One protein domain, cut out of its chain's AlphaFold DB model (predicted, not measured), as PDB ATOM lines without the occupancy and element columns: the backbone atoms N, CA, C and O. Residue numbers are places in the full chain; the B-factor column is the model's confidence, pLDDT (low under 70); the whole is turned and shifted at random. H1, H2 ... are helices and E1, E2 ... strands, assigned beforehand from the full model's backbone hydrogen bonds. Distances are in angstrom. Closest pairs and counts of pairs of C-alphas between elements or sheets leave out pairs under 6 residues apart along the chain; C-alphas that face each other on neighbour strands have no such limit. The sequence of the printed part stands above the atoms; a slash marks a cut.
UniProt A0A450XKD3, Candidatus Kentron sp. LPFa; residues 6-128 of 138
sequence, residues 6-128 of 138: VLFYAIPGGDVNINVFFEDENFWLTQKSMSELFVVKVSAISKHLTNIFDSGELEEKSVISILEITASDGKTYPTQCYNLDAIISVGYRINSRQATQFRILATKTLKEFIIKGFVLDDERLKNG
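This is residues 6 to 128 of the 138 residues of a protein of Candidatus Kentron sp. LPFa (UniProt A0A450XKD3). A compact body of short, crossed helices and two small antiparallel sheets sends out one long helical arm: residues 107 to 128, of which 107 to 126 belong to H5, stick out from it. In the body H2 packs on H1 and H4, H1 covers part of the meander E1 E2 E3, each strand the antiparallel neighbour of the one before, and the hairpin E4 E5 forms a separate two-stranded sheet. The printed part has 123 residues, with five named helices and five named strands in the order E1 E2 E3 H1 H2 H3 E4 E5 H4 H5, and its class is mixed, helices and strands. The whole is loose, with a radius of gyration of the C-alphas of 17.1 A, and elongated, spanning 58 by 35 by 32 A.

E1, residues 6 to 11, and E2, residues 14 to 23, form a hairpin, with N 7 and O 20 2.9 A apart. E2 and E3, residues 26 to 28, form another, with N 28 and O 21 2.8 A apart. The pairing is staggered: E2 pairs with E1 over residues 14 to 21 and with E3 over 21 to 23. H1, residues 31 to 38, is on this sheet at a height of 8.3 A, over E2 and slantwise to the strands at 46 degrees on the local plane; the closest C-alphas of H1 and E2, Ser 33 and Ile 18, are 5.8 A apart. H2, residues 42 to 54, touches H1 with residues 42 to 46 alone, about perpendicular at 76 degrees; the closest C-alphas are Ser 35 and Val 42, 5.2 A. H3, residues 60 to 63, is joined by a tight link, with 0 residues between them, to E4, residues 64 to 70, which forms a hairpin with E5, residues 76 to 82; N 79 and O 67 are 2.8 A apart. H4, residues 84 to 93, is the hub: it touches H2, closest C-alphas His 48 and Val 90 at 6.0 A, and only just touches H3, with 3 pairs of C-alphas within 8 A, closest Val 63 and Ala 86 at 6.2 A. H4 only grazes the sheet E1 E2 E3, with residues 84 to 87. H5, residues 97 to 126, touches H4 with residues 99 to 103 alone, at a steep tilt of 53 degrees, opposite ways, closest C-alphas Gly 91 and Ala 99 at 5.4 A. Every O i to N i+4 pair is within hydrogen-bond range in H1, H2 and H5, 5 of 6 are in H4, and H3 is too short for such a pair.

E1 begins at C-alpha 6 (206.760, 207.581, 202.801). E2 is 26.5 A from first to last C-alpha, H2 18.3 A, E4 18.5 A and E5 18.0 A. H5 is the longest helix, 43.4 A, from C-alpha 97 (217.754, 216.676, 222.534) to C-alpha 126 (225.533, 241.651, 187.847).

The two C-alphas farthest apart are those of Asp 73 and Gly 128, 59.2 A. Without the free stretch the body spans 36 by 35 by 26 A. The printed part has no cut, and its links are tight. Mean pLDDT of the printed part is 85.8, with residues 6 to 17, 124 to 125 and 128 under 70.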
ATOM      1  N   VAL A   6     206.374 207.757 201.400       59.94
ATOM      2  CA  VAL A   6     206.760 207.581 202.801       59.94
ATOM      3  C   VAL A   6     208.276 207.678 202.892       59.94
ATOM      4  O   VAL A   6     208.988 206.774 202.454       59.94
ATOM      5  N   LEU A   7     208.765 208.769 203.474       60.19
ATOM      6  CA  LEU A   7     210.186 208.970 203.743       60.19
ATOM      7  C   LEU A   7     210.517 208.491 205.156       60.19
ATOM      8  O   LEU A   7     209.744 208.729 206.083       60.19
ATOM      9  N   PHE A   8     211.684 207.868 205.319       59.50
ATOM     10  CA  PHE A   8     212.228 207.468 206.615       59.50
ATOM     11  C   PHE A   8     213.376 208.394 207.010       59.50
ATOM     12  O   PHE A   8     214.409 208.441 206.340       59.50
ATOM     13  N   TYR A   9     213.206 209.134 208.107       59.47
ATOM     14  CA  TYR A   9     214.247 210.012 208.641       59.47
ATOM     15  C   TYR A   9     214.962 209.364 209.828       59.47
ATOM     16  O   TYR A   9     214.328 209.128 210.853       59.47
ATOM     17  N   ALA A  10     216.275 209.139 209.712       54.38
ATOM     18  CA  ALA A  10     217.111 208.635 210.799       54.38
ATOM     19  C   ALA A  10     217.674 209.786 211.649       54.38
ATOM     20  O   ALA A  10     218.294 210.723 211.140       54.38
ATOM     21  N   ILE A  11     217.502 209.707 212.968       58.53
ATOM     22  CA  ILE A  11     218.067 210.683 213.905       58.53
ATOM     23  C   ILE A  11     219.525 210.295 214.219       58.53
ATOM     24  O   ILE A  11     219.795 209.123 214.491       58.53
ATOM     25  N   PRO A  12     220.484 211.242 214.268       49.97
ATOM     26  CA  PRO A  12     221.852 210.933 214.678       49.97
ATOM     27  C   PRO A  12     221.887 210.301 216.080       49.97
ATOM     28  O   PRO A  12     221.593 210.965 217.078       49.97
ATOM     29  N   GLY A  13     222.264 209.021 216.155       58.00
ATOM     30  CA  GLY A  13     222.381 208.265 217.408       58.00
ATOM     31  C   GLY A  13     221.226 207.311 217.737       58.00
ATOM     32  O   GLY A  13     221.169 206.852 218.877       58.00
ATOM     33  N   GLY A  14     220.332 206.991 216.795       54.31
ATOM     34  CA  GLY A  14     219.378 205.890 216.965       54.31
ATOM     35  C   GLY A  14     218.535 205.581 215.725       54.31
ATOM     36  O   GLY A  14     218.177 206.486 214.973       54.31
ATOM     37  N   ASP A  15     218.184 204.302 215.570       54.66
ATOM     38  CA  ASP A  15     217.369 203.718 214.489       54.66
ATOM     39  C   ASP A  15     215.873 204.085 214.590       54.66
ATOM     40  O   ASP A  15     214.993 203.226 214.523       54.66
ATOM     41  N   VAL A  16     215.544 205.359 214.814       60.47
ATOM     42  CA  VAL A  16     214.143 205.795 214.771       60.47
ATOM     43  C   VAL A  16     213.797 206.085 213.319       60.47
ATOM     44  O   VAL A  16     214.237 207.086 212.771       60.47
ATOM     45  N   ASN A  17     213.025 205.189 212.710       68.44
ATOM     46  CA  ASN A  17     212.442 205.354 211.383       68.44
ATOM     47  C   ASN A  17     211.080 206.032 211.527       68.44
ATOM     48  O   ASN A  17     210.135 205.424 212.024       68.44
ATOM     49  N   ILE A  18     210.988 207.295 211.119       77.12
ATOM     50  CA  ILE A  18     209.755 208.081 211.223       77.12
ATOM     51  C   ILE A  18     209.086 208.097 209.862       77.12
ATOM     52  O   ILE A  18     209.721 208.517 208.900       77.12
ATOM     53  N   ASN A  19     207.817 207.702 209.803       76.69
ATOM     54  CA  ASN A  19     207.015 207.824 208.590       76.69
ATOM     55  C   ASN A  19     206.643 209.290 208.368       76.69
ATOM     56  O   ASN A  19     205.878 209.857 209.160       76.69
ATOM     57  N   VAL A  20     207.162 209.865 207.287       82.50
ATOM     58  CA  VAL A  20     206.809 211.200 206.798       82.50
ATOM     59  C   VAL A  20     206.073 211.063 205.479       82.50
ATOM     60  O   VAL A  20     206.564 210.367 204.597       82.50
ATOM     61  N   PHE A  21     204.928 211.728 205.333       84.88
ATOM     62  CA  PHE A  21     204.217 211.787 204.057       84.88
ATOM     63  C   PHE A  21     204.547 213.098 203.355       84.88
ATOM     64  O   PHE A  21     204.470 214.161 203.974       84.88
ATOM     65  N   PHE A  22     204.899 213.023 202.077       84.69
ATOM     66  CA  PHE A  22     205.062 214.199 201.230       84.69
ATOM     67  C   PHE A  22     203.877 214.308 200.270       84.69
ATOM     68  O   PHE A  22     203.644 213.409 199.462       84.69
ATOM     69  N   GLU A  23     203.096 215.378 200.400       83.19
ATOM     70  CA  GLU A  23     201.891 215.609 199.601       83.19
ATOM     71  C   GLU A  23     201.602 217.107 199.492       83.19
ATOM     72  O   GLU A  23     201.730 217.832 200.479       83.19
ATOM     73  N   ASP A  24     201.197 217.554 198.298       83.44
ATOM     74  CA  ASP A  24     200.903 218.960 197.985       83.44
ATOM     75  C   ASP A  24     202.053 219.905 198.400       83.44
ATOM     76  O   ASP A  24     201.839 220.925 199.050       83.44
ATOM     77  N   GLU A  25     203.290 219.511 198.061       84.31
ATOM     78  CA  GLU A  25     204.540 220.223 198.391       84.31
ATOM     79  C   GLU A  25     204.754 220.461 199.898       84.31
ATOM     80  O   GLU A  25     205.522 221.330 200.308       84.31
ATOM     81  N   ASN A  26     204.100 219.663 200.747       86.88
ATOM     82  CA  ASN A  26     204.181 219.787 202.194       86.88
ATOM     83  C   ASN A  26     204.518 218.448 202.863       86.88
ATOM     84  O   ASN A  26     204.229 217.364 202.349       86.88
ATOM     85  N   PHE A  27     205.137 218.536 204.039       89.19
ATOM     86  CA  PHE A  27     205.447 217.385 204.877       89.19
ATOM     87  C   PHE A  27     204.360 217.200 205.919       89.19
ATOM     88  O   PHE A  27     204.021 218.132 206.646       89.19
ATOM     89  N   TRP A  28     203.876 215.973 206.044       92.88
ATOM     90  CA  TRP A  28     202.787 215.632 206.938       92.88
ATOM     91  C   TRP A  28     203.214 214.558 207.930       92.88
ATOM     92  O   TRP A  28     203.752 213.512 207.554       92.88
ATOM     93  N   LEU A  29     202.935 214.803 209.212       93.75
ATOM     94  CA  LEU A  29     203.180 213.861 210.303       93.75
ATOM     95  C   LEU A  29     201.937 213.652 211.159       93.75
ATOM     96  O   LEU A  29     201.207 214.586 211.482       93.75
ATOM     97  N   THR A  30     201.743 212.422 211.623       94.56
ATOM     98  CA  THR A  30     200.780 212.139 212.695       94.56
ATOM     99  C   THR A  30     201.332 212.609 214.048       94.56
ATOM    100  O   THR A  30     202.548 212.750 214.221       94.56
ATOM    101  N   GLN A  31     200.474 212.767 215.065       95.81
ATOM    102  CA  GLN A  31     200.953 213.041 216.433       95.81
ATOM    103  C   GLN A  31     201.882 211.938 216.959       95.81
ATOM    104  O   GLN A  31     202.811 212.220 217.717       95.81
ATOM    105  N   LYS A  32     201.661 210.687 216.535       93.06
ATOM    106  CA  LYS A  32     202.526 209.554 216.873       93.06
ATOM    107  C   LYS A  32     203.912 209.719 216.247       93.06
ATOM    108  O   LYS A  32     204.896 209.682 216.981       93.06
ATOM    109  N   SER A  33     203.984 210.007 214.948       92.19
ATOM    110  CA  SER A  33     205.252 210.259 214.254       92.19
ATOM    111  C   SER A  33     206.015 211.440 214.874       92.19
ATOM    112  O   SER A  33     207.218 211.351 215.092       92.19
ATOM    113  N   MET A  34     205.324 212.529 215.244       94.31
ATOM    114  CA  MET A  34     205.948 213.654 215.962       94.31
ATOM    115  C   MET A  34     206.474 213.254 217.348       94.31
ATOM    116  O   MET A  34     207.522 213.733 217.781       94.31
ATOM    117  N   SER A  35     205.762 212.375 218.056       93.75
ATOM    118  CA  SER A  35     206.196 211.881 219.367       93.75
ATOM    119  C   SER A  35     207.486 211.057 219.274       93.75
ATOM    120  O   SER A  35     208.364 211.197 220.123       93.75
ATOM    121  N   GLU A  36     207.637 210.278 218.200       91.25
ATOM    122  CA  GLU A  36     208.844 209.511 217.884       91.25
ATOM    123  C   GLU A  36     209.984 210.444 217.447       91.25
ATOM    124  O   GLU A  36     211.089 210.346 217.980       91.25
ATOM    125  N   LEU A  37     209.691 211.419 216.574       89.25
ATOM    126  CA  LEU A  37     210.636 212.446 216.118       89.25
ATOM    127  C   LEU A  37     211.270 213.211 217.278       89.25
ATOM    128  O   LEU A  37     212.486 213.390 217.329       89.25
ATOM    129  N   PHE A  38     210.445 213.678 218.213       91.25
ATOM    130  CA  PHE A  38     210.903 214.520 219.312       91.25
ATOM    131  C   PHE A  38     211.203 213.745 220.596       91.25
ATOM    132  O   PHE A  38     211.656 214.359 221.565       91.25
ATOM    133  N   VAL A  39     211.003 212.424 220.597       91.38
ATOM    134  CA  VAL A  39     211.212 211.516 221.737       91.38
ATOM    135  C   VAL A  39     210.466 212.017 222.979       91.38
ATOM    136  O   VAL A  39     211.027 212.254 224.049       91.38
ATOM    137  N   VAL A  40     209.161 212.217 222.809       94.00
ATOM    138  CA  VAL A  40     208.224 212.630 223.862       94.00
ATOM    139  C   VAL A  40     206.964 211.774 223.808       94.00
ATOM    140  O   VAL A  40     206.759 210.986 222.893       94.00
ATOM    141  N   LYS A  41     206.082 211.914 224.798       96.62
ATOM    142  CA  LYS A  41     204.775 211.244 224.769       96.62
ATOM    143  C   LYS A  41     203.845 211.944 223.779       96.62
ATOM    144  O   LYS A  41     203.849 213.170 223.704       96.62
ATOM    145  N   VAL A  42     202.965 211.183 223.125       97.19
ATOM    146  CA  VAL A  42     201.897 211.731 222.262       97.19
ATOM    147  C   VAL A  42     201.072 212.791 223.000       97.19
ATOM    148  O   VAL A  42     200.794 213.839 222.435       97.19
ATOM    149  N   SER A  43     200.787 212.601 224.293       97.69
ATOM    150  CA  SER A  43     200.054 213.587 225.099       97.69
ATOM    151  C   SER A  43     200.748 214.951 225.213       97.69
ATOM    152  O   SER A  43     200.072 215.967 225.358       97.69
ATOM    153  N   ALA A  44     202.083 214.999 225.135       97.19
ATOM    154  CA  ALA A  44     202.818 216.260 225.085       97.19
ATOM    155  C   ALA A  44     202.614 216.959 223.734       97.19
ATOM    156  O   ALA A  44     202.387 218.166 223.708       97.19
ATOM    157  N   ILE A  45     202.622 216.198 222.634       98.12
ATOM    158  CA  ILE A  45     202.306 216.708 221.293       98.12
ATOM    159  C   ILE A  45     200.890 217.283 221.268       98.12
ATOM    160  O   ILE A  45     200.718 218.441 220.893       98.12
ATOM    161  N   SER A  46     199.896 216.526 221.747       97.81
ATOM    162  CA  SER A  46     198.502 216.983 221.805       97.81
ATOM    163  C   SER A  46     198.377 218.280 222.605       97.81
ATOM    164  O   SER A  46     197.773 219.232 222.129       97.81
ATOM    165  N   LYS A  47     199.023 218.361 223.778       98.12
ATOM    166  CA  LYS A  47     199.025 219.577 224.604       98.12
ATOM    167  C   LYS A  47     199.628 220.780 223.872       98.12
ATOM    168  O   LYS A  47     199.095 221.880 223.972       98.12
ATOM    169  N   HIS A  48     200.747 220.601 223.171       98.12
ATOM    170  CA  HIS A  48     201.369 221.696 222.426       98.12
ATOM    171  C   HIS A  48     200.497 222.167 221.262       98.12
ATOM    172  O   HIS A  48     200.366 223.374 221.093       98.12
ATOM    173  N   LEU A  49     199.877 221.245 220.522       98.00
ATOM    174  CA  LEU A  49     198.938 221.568 219.445       98.00
ATOM    175  C   LEU A  49     197.722 222.340 219.966       98.00
ATOM    176  O   LEU A  49     197.424 223.405 219.443       98.00
ATOM    177  N   THR A  50     197.085 221.875 221.044       97.88
ATOM    178  CA  THR A  50     195.973 222.607 221.674       97.88
ATOM    179  C   THR A  50     196.387 224.031 222.037       97.88
ATOM    180  O   THR A  50     195.733 224.980 221.631       97.88
ATOM    181  N   ASN A  51     197.537 224.205 222.695       97.94
ATOM    182  CA  ASN A  51     198.018 225.538 223.058       97.94
ATOM    183  C   ASN A  51     198.323 226.437 221.843       97.94
ATOM    184  O   ASN A  51     198.192 227.650 221.957       97.94
ATOM    185  N   ILE A  52     198.785 225.869 220.723       97.94
ATOM    186  CA  ILE A  52     199.045 226.591 219.464       97.94
ATOM    187  C   ILE A  52     197.746 227.158 218.891       97.94
ATOM    188  O   ILE A  52     197.700 228.315 218.471       97.94
ATOM    189  N   PHE A  53     196.702 226.331 218.873       97.69
ATOM    190  CA  PHE A  53     195.405 226.700 218.324       97.69
ATOM    191  C   PHE A  53     194.663 227.664 219.253       97.69
ATOM    192  O   PHE A  53     194.166 228.688 218.791       97.69
ATOM    193  N   ASP A  54     194.699 227.422 220.565       97.75
ATOM    194  CA  ASP A  54     194.102 228.305 221.574       97.75
ATOM    195  C   ASP A  54     194.731 229.706 221.568       97.75
ATOM    196  O   ASP A  54     194.047 230.700 221.814       97.75
ATOM    197  N   SER A  55     196.034 229.812 221.277       97.25
ATOM    198  CA  SER A  55     196.705 231.108 221.155       97.25
ATOM    199  C   SER A  55     196.464 231.804 219.813       97.25
ATOM    200  O   SER A  55     196.899 232.942 219.650       97.25
ATOM    201  N   GLY A  56     195.835 231.130 218.845       96.50
ATOM    202  CA  GLY A  56     195.677 231.621 217.477       96.50
ATOM    203  C   GLY A  56     196.994 231.745 216.704       96.50
ATOM    204  O   GLY A  56     197.066 232.537 215.770       96.50
ATOM    205  N   GLU A  57     198.044 231.006 217.091       96.62
ATOM    206  CA  GLU A  57     199.315 231.023 216.344       96.62
ATOM    207  C   GLU A  57     199.143 230.374 214.968       96.62
ATOM    208  O   GLU A  57     199.687 230.866 213.985       96.62
ATOM    209  N   LEU A  58     198.367 229.289 214.911       97.19
ATOM    210  CA  LEU A  58     197.987 228.600 213.682       97.19
ATOM    211  C   LEU A  58     196.473 228.379 213.670       97.19
ATOM    212  O   LEU A  58     195.861 228.148 214.713       97.19
ATOM    213  N   GLU A  59     195.876 228.394 212.483       95.44
ATOM    214  CA  GLU A  59     194.484 227.993 212.291       95.44
ATOM    215  C   GLU A  59     194.417 226.487 212.005       95.44
ATOM    216  O   GLU A  59     194.987 226.023 211.018       95.44
ATOM    217  N   GLU A  60     193.680 225.720 212.816       92.44
ATOM    218  CA  GLU A  60     193.581 224.253 212.694       92.44
ATOM    219  C   GLU A  60     193.303 223.771 211.265       92.44
ATOM    220  O   GLU A  60     193.958 222.855 210.770       92.44
ATOM    221  N   LYS A  61     192.362 224.420 210.571       92.44
ATOM    222  CA  LYS A  61     191.942 224.042 209.214       92.44
ATOM    223  C   LYS A  61     193.025 224.243 208.154       92.44
ATOM    224  O   LYS A  61     192.917 223.660 207.082       92.44
ATOM    225  N   SER A  62     194.032 225.069 208.435       92.50
ATOM    226  CA  SER A  62     195.133 225.347 207.507       92.50
ATOM    227  C   SER A  62     196.285 224.348 207.630       92.50
ATOM    228  O   SER A  62     197.025 224.148 206.671       92.50
ATOM    229  N   VAL A  63     196.420 223.692 208.790       93.62
ATOM    230  CA  VAL A  63     197.578 222.841 209.110       93.62
ATOM    231  C   VAL A  63     197.229 221.377 209.361       93.62
ATOM    232  O   VAL A  63     198.131 220.570 209.580       93.62
ATOM    233  N   ILE A  64     195.942 221.015 209.332       94.50
ATOM    234  CA  ILE A  64     195.457 219.644 209.525       94.50
ATOM    235  C   ILE A  64     194.858 219.110 208.226       94.50
ATOM    236  O   ILE A  64     193.996 219.740 207.620       94.50
ATOM    237  N   SER A  65     195.250 217.891 207.861       92.69
ATOM    238  CA  SER A  65     194.619 217.111 206.796       92.69
ATOM    239  C   SER A  65     194.344 215.684 207.269       92.69
ATOM    240  O   SER A  65     195.005 215.180 208.178       92.69
ATOM    241  N   ILE A  66     193.346 215.029 206.676       91.12
ATOM    242  CA  ILE A  66     193.069 213.608 206.908       91.12
ATOM    243  C   ILE A  66     193.678 212.833 205.746       91.12
ATOM    244  O   ILE A  66     193.203 212.943 204.619       91.12
ATOM    245  N   LEU A  67     194.709 212.042 206.038       86.56
ATOM    246  CA  LEU A  67     195.384 211.193 205.061       86.56
ATOM    247  C   LEU A  67     195.016 209.726 205.281       86.56
ATOM    248  O   LEU A  67     194.815 209.274 206.412       86.56
ATOM    249  N   GLU A  68     194.929 208.978 204.189       84.06
ATOM    250  CA  GLU A  68     194.681 207.541 204.200       84.06
ATOM    251  C   GLU A  68     195.986 206.782 204.465       84.06
ATOM    252  O   GLU A  68     196.872 206.724 203.615       84.06
ATOM    253  N   ILE A  69     196.117 206.194 205.658       80.31
ATOM    254  CA  ILE A  69     197.323 205.461 206.062       80.31
ATOM    255  C   ILE A  69     197.015 203.969 206.126       80.31
ATOM    256  O   ILE A  69     196.169 203.533 206.910       80.31
ATOM    257  N   THR A  70     197.726 203.175 205.326       79.19
ATOM    258  CA  THR A  70     197.655 201.710 205.387       79.19
ATOM    259  C   THR A  70     198.458 201.203 206.577       79.19
ATOM    260  O   THR A  70     199.673 201.385 206.648       79.19
ATOM    261  N   ALA A  71     197.779 200.571 207.530       75.50
ATOM    262  CA  ALA A  71     198.428 199.942 208.667       75.50
ATOM    263  C   ALA A  71     198.983 198.555 208.298       75.50
ATOM    264  O   ALA A  71     198.747 198.015 207.216       75.50
ATOM    265  N   SER A  72     199.729 197.955 209.225       75.00
ATOM    266  CA  SER A  72     200.357 196.639 209.051       75.00
ATOM    267  C   SER A  72     199.365 195.482 208.861       75.00
ATOM    268  O   SER A  72     199.770 194.402 208.444       75.00
ATOM    269  N   ASP A  73     198.079 195.696 209.146       80.19
ATOM    270  CA  ASP A  73     196.987 194.749 208.895       80.19
ATOM    271  C   ASP A  73     196.433 194.831 207.456       80.19
ATOM    272  O   ASP A  73     195.473 194.135 207.123       80.19
ATOM    273  N   GLY A  74     197.023 195.682 206.607       79.75
ATOM    274  CA  GLY A  74     196.600 195.913 205.228       79.75
ATOM    275  C   GLY A  74     195.353 196.789 205.097       79.75
ATOM    276  O   GLY A  74     194.877 196.988 203.981       79.75
ATOM    277  N   LYS A  75     194.814 197.315 206.205       84.19
ATOM    278  CA  LYS A  75     193.659 198.213 206.184       84.19
ATOM    279  C   LYS A  75     194.104 199.663 206.149       84.19
ATOM    280  O   LYS A  75     195.068 200.060 206.801       84.19
ATOM    281  N   THR A  76     193.350 200.460 205.408       82.81
ATOM    282  CA  THR A  76     193.555 201.899 205.285       82.81
ATOM    283  C   THR A  76     192.682 202.627 206.296       82.81
ATOM    284  O   THR A  76     191.475 202.393 206.364       82.81
ATOM    285  N   TYR A  77     193.297 203.503 207.086       83.31
ATOM    286  CA  TYR A  77     192.617 204.291 208.106       83.31
ATOM    287  C   TYR A  77     192.753 205.787 207.802       83.31
ATOM    288  O   TYR A  77     193.879 206.265 207.613       83.31
ATOM    289  N   PRO A  78     191.645 206.550 207.809       88.44
ATOM    290  CA  PRO A  78     191.711 208.003 207.746       88.44
ATOM    291  C   PRO A  78     192.343 208.528 209.037       88.44
ATOM    292  O   PRO A  78     191.808 208.336 210.130       88.44
ATOM    293  N   THR A  79     193.498 209.178 208.920       90.50
ATOM    294  CA  THR A  79     194.300 209.627 210.061       90.50
ATOM    295  C   THR A  79     194.617 211.110 209.944       90.50
ATOM    296  O   THR A  79     195.074 211.580 208.904       90.50
ATOM    297  N   GLN A  80     194.411 211.853 211.032       93.88
ATOM    298  CA  GLN A  80     194.795 213.261 211.098       93.88
ATOM    299  C   GLN A  80     196.318 213.414 211.067       93.88
ATOM    300  O   GLN A  80     197.040 212.853 211.900       93.88
ATOM    301  N   CYS A  81     196.783 214.214 210.119       94.69
ATOM    302  CA  CYS A  81     198.171 214.588 209.935       94.69
ATOM    303  C   CYS A  81     198.317 216.109 210.001       94.69
ATOM    304  O   CYS A  81     197.387 216.854 209.693       94.69
ATOM    305  N   TYR A  82     199.499 216.543 210.412       96.56
ATOM    306  CA  TYR A  82     199.858 217.930 210.655       96.56
ATOM    307  C   TYR A  82     200.974 218.323 209.699       96.56
ATOM    308  O   TYR A  82     201.929 217.556 209.547       96.56
ATOM    309  N   ASN A  83     200.827 219.479 209.058       95.56
ATOM    310  CA  ASN A  83     201.771 219.976 208.064       95.56
ATOM    311  C   ASN A  83     203.093 220.464 208.699       95.56
ATOM    312  O   ASN A  83     203.253 220.477 209.927       95.56
ATOM    313  N   LEU A  84     204.033 220.918 207.863       93.69
ATOM    314  CA  LEU A  84     205.341 221.393 208.313       93.69
ATOM    315  C   LEU A  84     205.259 222.546 209.328       93.69
ATOM    316  O   LEU A  84     206.032 222.547 210.286       93.69
ATOM    317  N   ASP A  85     204.317 223.477 209.178       95.56
ATOM    318  CA  ASP A  85     204.169 224.621 210.088       95.56
ATOM    319  C   ASP A  85     203.833 224.156 211.507       95.56
ATOM    320  O   ASP A  85     204.496 224.537 212.474       95.56
ATOM    321  N   ALA A  86     202.865 223.246 211.637       97.25
ATOM    322  CA  ALA A  86     202.513 222.656 212.923       97.25
ATOM    323  C   ALA A  86     203.679 221.851 213.526       97.25
ATOM    324  O   ALA A  86     203.943 221.949 214.729       97.25
ATOM    325  N   ILE A  87     204.413 221.091 212.705       95.50
ATOM    326  CA  ILE A  87     205.588 220.321 213.146       95.50
ATOM    327  C   ILE A  87     206.678 221.257 213.686       95.50
ATOM    328  O   ILE A  87     207.250 220.987 214.746       95.50
ATOM    329  N   ILE A  88     206.944 222.370 212.997       94.62
ATOM    330  CA  ILE A  88     207.899 223.398 213.425       94.62
ATOM    331  C   ILE A  88     207.430 224.031 214.739       94.62
ATOM    332  O   ILE A  88     208.178 224.013 215.721       94.62
ATOM    333  N   SER A  89     206.191 224.519 214.805       96.69
ATOM    334  CA  SER A  89     205.627 225.160 216.000       96.69
ATOM    335  C   SER A  89     205.664 224.262 217.239       96.69
ATOM    336  O   SER A  89     205.963 224.731 218.344       96.69
ATOM    337  N   VAL A  90     205.408 222.961 217.079       97.19
ATOM    338  CA  VAL A  90     205.556 221.965 218.150       97.19
ATOM    339  C   VAL A  90     207.033 221.745 218.489       97.19
ATOM    340  O   VAL A  90     207.415 221.793 219.662       97.19
ATOM    341  N   GLY A  91     207.881 221.559 217.476       94.75
ATOM    342  CA  GLY A  91     209.318 221.351 217.630       94.75
ATOM    343  C   GLY A  91     210.010 222.478 218.398       94.75
ATOM    344  O   GLY A  91     210.927 222.209 219.169       94.75
ATOM    345  N   TYR A  92     209.553 223.728 218.276       95.50
ATOM    346  CA  TYR A  92     210.089 224.861 219.044       95.50
ATOM    347  C   TYR A  92     209.664 224.898 220.517       95.50
ATOM    348  O   TYR A  92     210.388 225.453 221.342       95.50
ATOM    349  N   ARG A  93     208.549 224.256 220.875       95.31
ATOM    350  CA  ARG A  93     208.035 224.205 222.254       95.31
ATOM    351  C   ARG A  93     208.573 223.024 223.066       95.31
ATOM    352  O   ARG A  93     208.469 223.029 224.293       95.31
ATOM    353  N   ILE A  94     209.146 222.013 222.410       95.81
ATOM    354  CA  ILE A  94     209.647 220.802 223.068       95.81
ATOM    355  C   ILE A  94     211.094 220.975 223.536       95.81
ATOM    356  O   ILE A  94     212.005 221.294 222.762       95.81
ATOM    357  N   ASN A  95     211.330 220.664 224.810       93.06
ATOM    358  CA  ASN A  95     212.659 220.634 225.412       93.06
ATOM    359  C   ASN A  95     213.249 219.210 225.418       93.06
ATOM    360  O   ASN A  95     213.366 218.578 226.465       93.06
ATOM    361  N   SER A  96     213.588 218.692 224.235       90.00
ATOM    362  CA  SER A  96     214.320 217.429 224.076       90.00
ATOM    363  C   SER A  96     215.593 217.625 223.248       90.00
ATOM    364  O   SER A  96     215.749 218.616 222.520       90.00
ATOM    365  N   ARG A  97     216.527 216.668 223.344       89.75
ATOM    366  CA  ARG A  97     217.754 216.676 222.534       89.75
ATOM    367  C   ARG A  97     217.411 216.635 221.043       89.75
ATOM    368  O   ARG A  97     218.005 217.372 220.264       89.75
ATOM    369  N   GLN A  98     216.433 215.822 220.664       87.88
ATOM    370  CA  GLN A  98     215.981 215.639 219.290       87.88
ATOM    371  C   GLN A  98     215.289 216.891 218.756       87.88
ATOM    372  O   GLN A  98     215.633 217.345 217.669       87.88
ATOM    373  N   ALA A  99     214.423 217.529 219.547       90.38
ATOM    374  CA  ALA A  99     213.836 218.817 219.183       90.38
ATOM    375  C   ALA A  99     214.911 219.908 219.019       90.38
ATOM    376  O   ALA A  99     214.841 220.731 218.110       90.38
ATOM    377  N   THR A 100     215.964 219.884 219.844       90.19
ATOM    378  CA  THR A 100     217.111 220.795 219.693       90.19
ATOM    379  C   THR A 100     217.848 220.569 218.377       90.19
ATOM    380  O   THR A 100     218.119 221.531 217.665       90.19
ATOM    381  N   GLN A 101     218.140 219.315 218.026       86.75
ATOM    382  CA  GLN A 101     218.784 218.988 216.752       86.75
ATOM    383  C   GLN A 101     217.906 219.352 215.554       86.75
ATOM    384  O   GLN A 101     218.407 219.929 214.594       86.75
ATOM    385  N   PHE A 102     216.599 219.099 215.641       89.12
ATOM    386  CA  PHE A 102     215.628 219.518 214.635       89.12
ATOM    387  C   PHE A 102     215.692 221.033 214.392       89.12
ATOM    388  O   PHE A 102     215.857 221.461 213.254       89.12
ATOM    389  N   ARG A 103     215.667 221.852 215.454       91.00
ATOM    390  CA  ARG A 103     215.784 223.317 215.340       91.00
ATOM    391  C   ARG A 103     217.118 223.763 214.743       91.00
ATOM    392  O   ARG A 103     217.136 224.687 213.931       91.00
ATOM    393  N   ILE A 104     218.226 223.128 215.137       88.00
ATOM    394  CA  ILE A 104     219.559 223.417 214.582       88.00
ATOM    395  C   ILE A 104     219.568 223.143 213.077       88.00
ATOM    396  O   ILE A 104     220.020 223.995 212.313       88.00
ATOM    397  N   LEU A 105     219.044 221.990 212.652       86.12
ATOM    398  CA  LEU A 105     218.969 221.620 211.243       86.12
ATOM    399  C   LEU A 105     218.064 222.578 210.466       86.12
ATOM    400  O   LEU A 105     218.512 223.139 209.476       86.12
ATOM    401  N   ALA A 106     216.845 222.834 210.948       86.69
ATOM    402  CA  ALA A 106     215.903 223.750 210.306       86.69
ATOM    403  C   ALA A 106     216.506 225.154 210.127       86.69
ATOM    404  O   ALA A 106     216.477 225.715 209.035       86.69
ATOM    405  N   THR A 107     217.140 225.688 211.176       90.12
ATOM    406  CA  THR A 107     217.797 227.005 211.132       90.12
ATOM    407  C   THR A 107     218.981 227.013 210.166       90.12
ATOM    408  O   THR A 107     219.169 227.976 209.422       90.12
ATOM    409  N   LYS A 108     219.791 225.946 210.157       88.44
ATOM    410  CA  LYS A 108     220.924 225.802 209.236       88.44
ATOM    411  C   LYS A 108     220.443 225.763 207.786       88.44
ATOM    412  O   LYS A 108     220.957 226.521 206.970       88.44
ATOM    413  N   THR A 109     219.446 224.937 207.494       86.62
ATOM    414  CA  THR A 109     218.847 224.806 206.165       86.62
ATOM    415  C   THR A 109     218.278 226.142 205.693       86.62
ATOM    416  O   THR A 109     218.646 226.606 204.618       86.62
ATOM    417  N   LEU A 110     217.485 226.827 206.525       88.81
ATOM    418  CA  LEU A 110     216.961 228.158 206.207       88.81
ATOM    419  C   LEU A 110     218.088 229.156 205.897       88.81
ATOM    420  O   LEU A 110     218.030 229.869 204.899       88.81
ATOM    421  N   LYS A 111     219.141 229.185 206.722       90.75
ATOM    422  CA  LYS A 111     220.299 230.059 206.503       90.75
ATOM    423  C   LYS A 111     220.995 229.760 205.174       90.75
ATOM    424  O   LYS A 111     221.362 230.691 204.462       90.75
ATOM    425  N   GLU A 112     221.186 228.488 204.838       88.69
ATOM    426  CA  GLU A 112     221.780 228.085 203.561       88.69
ATOM    427  C   GLU A 112     220.912 228.502 202.370       88.69
ATOM    428  O   GLU A 112     221.455 229.015 201.393       88.69
ATOM    429  N   PHE A 113     219.588 228.346 202.460       87.25
ATOM    430  CA  PHE A 113     218.659 228.803 201.425       87.25
ATOM    431  C   PHE A 113     218.702 230.320 201.238       87.25
ATOM    432  O   PHE A 113     218.818 230.781 200.107       87.25
ATOM    433  N   ILE A 114     218.687 231.095 202.329       87.38
ATOM    434  CA  ILE A 114     218.768 232.562 202.267       87.38
ATOM    435  C   ILE A 114     220.087 233.006 201.626       87.38
ATOM    436  O   ILE A 114     220.084 233.854 200.738       87.38
ATOM    437  N   ILE A 115     221.220 232.427 202.041       86.19
ATOM    438  CA  ILE A 115     222.535 232.787 201.492       86.19
ATOM    439  C   ILE A 115     222.621 232.419 200.009       86.19
ATOM    440  O   ILE A 115     223.052 233.243 199.210       86.19
ATOM    441  N   LYS A 116     222.209 231.205 199.625       82.88
ATOM    442  CA  LYS A 116     222.223 230.780 198.217       82.88
ATOM    443  C   LYS A 116     221.299 231.643 197.364       82.88
ATOM    444  O   LYS A 116     221.708 232.059 196.288       82.88
ATOM    445  N   GLY A 117     220.100 231.953 197.860       80.31
ATOM    446  CA  GLY A 117     219.171 232.865 197.199       80.31
ATOM    447  C   GLY A 117     219.787 234.246 196.978       80.31
ATOM    448  O   GLY A 117     219.722 234.766 195.871       80.31
ATOM    449  N   PHE A 118     220.470 234.790 197.988       78.38
ATOM    450  CA  PHE A 118     221.175 236.068 197.873       78.38
ATOM    451  C   PHE A 118     222.336 236.027 196.867       78.38
ATOM    452  O   PHE A 118     222.487 236.950 196.074       78.38
ATOM    453  N   VAL A 119     223.143 234.960 196.862       76.31
ATOM    454  CA  VAL A 119     224.245 234.795 195.892       76.31
ATOM    455  C   VAL A 119     223.712 234.709 194.462       76.31
ATOM    456  O   VAL A 119     224.241 235.370 193.575       76.31
ATOM    457  N   LEU A 120     222.642 233.937 194.243       73.62
ATOM    458  CA  LEU A 120     221.994 233.834 192.935       73.62
ATOM    459  C   LEU A 120     221.430 235.184 192.479       73.62
ATOM    460  O   LEU A 120     221.541 235.523 191.304       73.62
ATOM    461  N   ASP A 121     220.844 235.960 193.390       73.56
ATOM    462  CA  ASP A 121     220.322 237.291 193.078       73.56
ATOM    463  C   ASP A 121     221.446 238.284 192.728       73.56
ATOM    464  O   ASP A 121     221.361 238.978 191.717       73.56
ATOM    465  N   ASP A 122     222.557 238.286 193.472       74.19
ATOM    466  CA  ASP A 122     223.734 239.120 193.184       74.19
ATOM    467  C   ASP A 122     224.367 238.783 191.819       74.19
ATOM    468  O   ASP A 122     224.697 239.683 191.040       74.19
ATOM    469  N   GLU A 123     224.479 237.496 191.469       72.94
ATOM    470  CA  GLU A 123     224.916 237.074 190.132       72.94
ATOM    471  C   GLU A 123     223.937 237.522 189.033       72.94
ATOM    472  O   GLU A 123     224.368 237.977 187.969       72.94
ATOM    473  N   ARG A 124     222.621 237.456 189.276       67.25
ATOM    474  CA  ARG A 124     221.590 237.908 188.321       67.25
ATOM    475  C   ARG A 124     221.619 239.421 188.113       67.25
ATOM    476  O   ARG A 124     221.546 239.869 186.967       67.25
ATOM    477  N   LEU A 125     221.784 240.196 189.186       68.44
ATOM    478  CA  LEU A 125     221.900 241.656 189.145       68.44
ATOM    479  C   LEU A 125     223.161 242.101 188.396       68.44
ATOM    480  O   LEU A 125     223.100 243.025 187.583       68.44
ATOM    481  N   LYS A 126     224.287 241.407 188.595       73.00
ATOM    482  CA  LYS A 126     225.533 241.651 187.847       73.00
ATOM    483  C   LYS A 126     225.416 241.301 186.361       73.00
ATOM    484  O   LYS A 126     226.067 241.944 185.540       73.00
ATOM    485  N   ASN A 127     224.568 240.331 186.013       71.56
ATOM    486  CA  ASN A 127     224.381 239.848 184.641       71.56
ATOM    487  C   ASN A 127     223.213 240.517 183.878       71.56
ATOM    488  O   ASN A 127     222.949 240.155 182.731       71.56
ATOM    489  N   GLY A 128     222.527 241.503 184.469       59.97
ATOM    490  CA  GLY A 128     221.585 242.399 183.776       59.97
ATOM    491  C   GLY A 128     220.280 241.773 183.253       59.97
ATOM    492  O   GLY A 128     219.576 242.410 182.465       59.97
TER     493      GLY A 128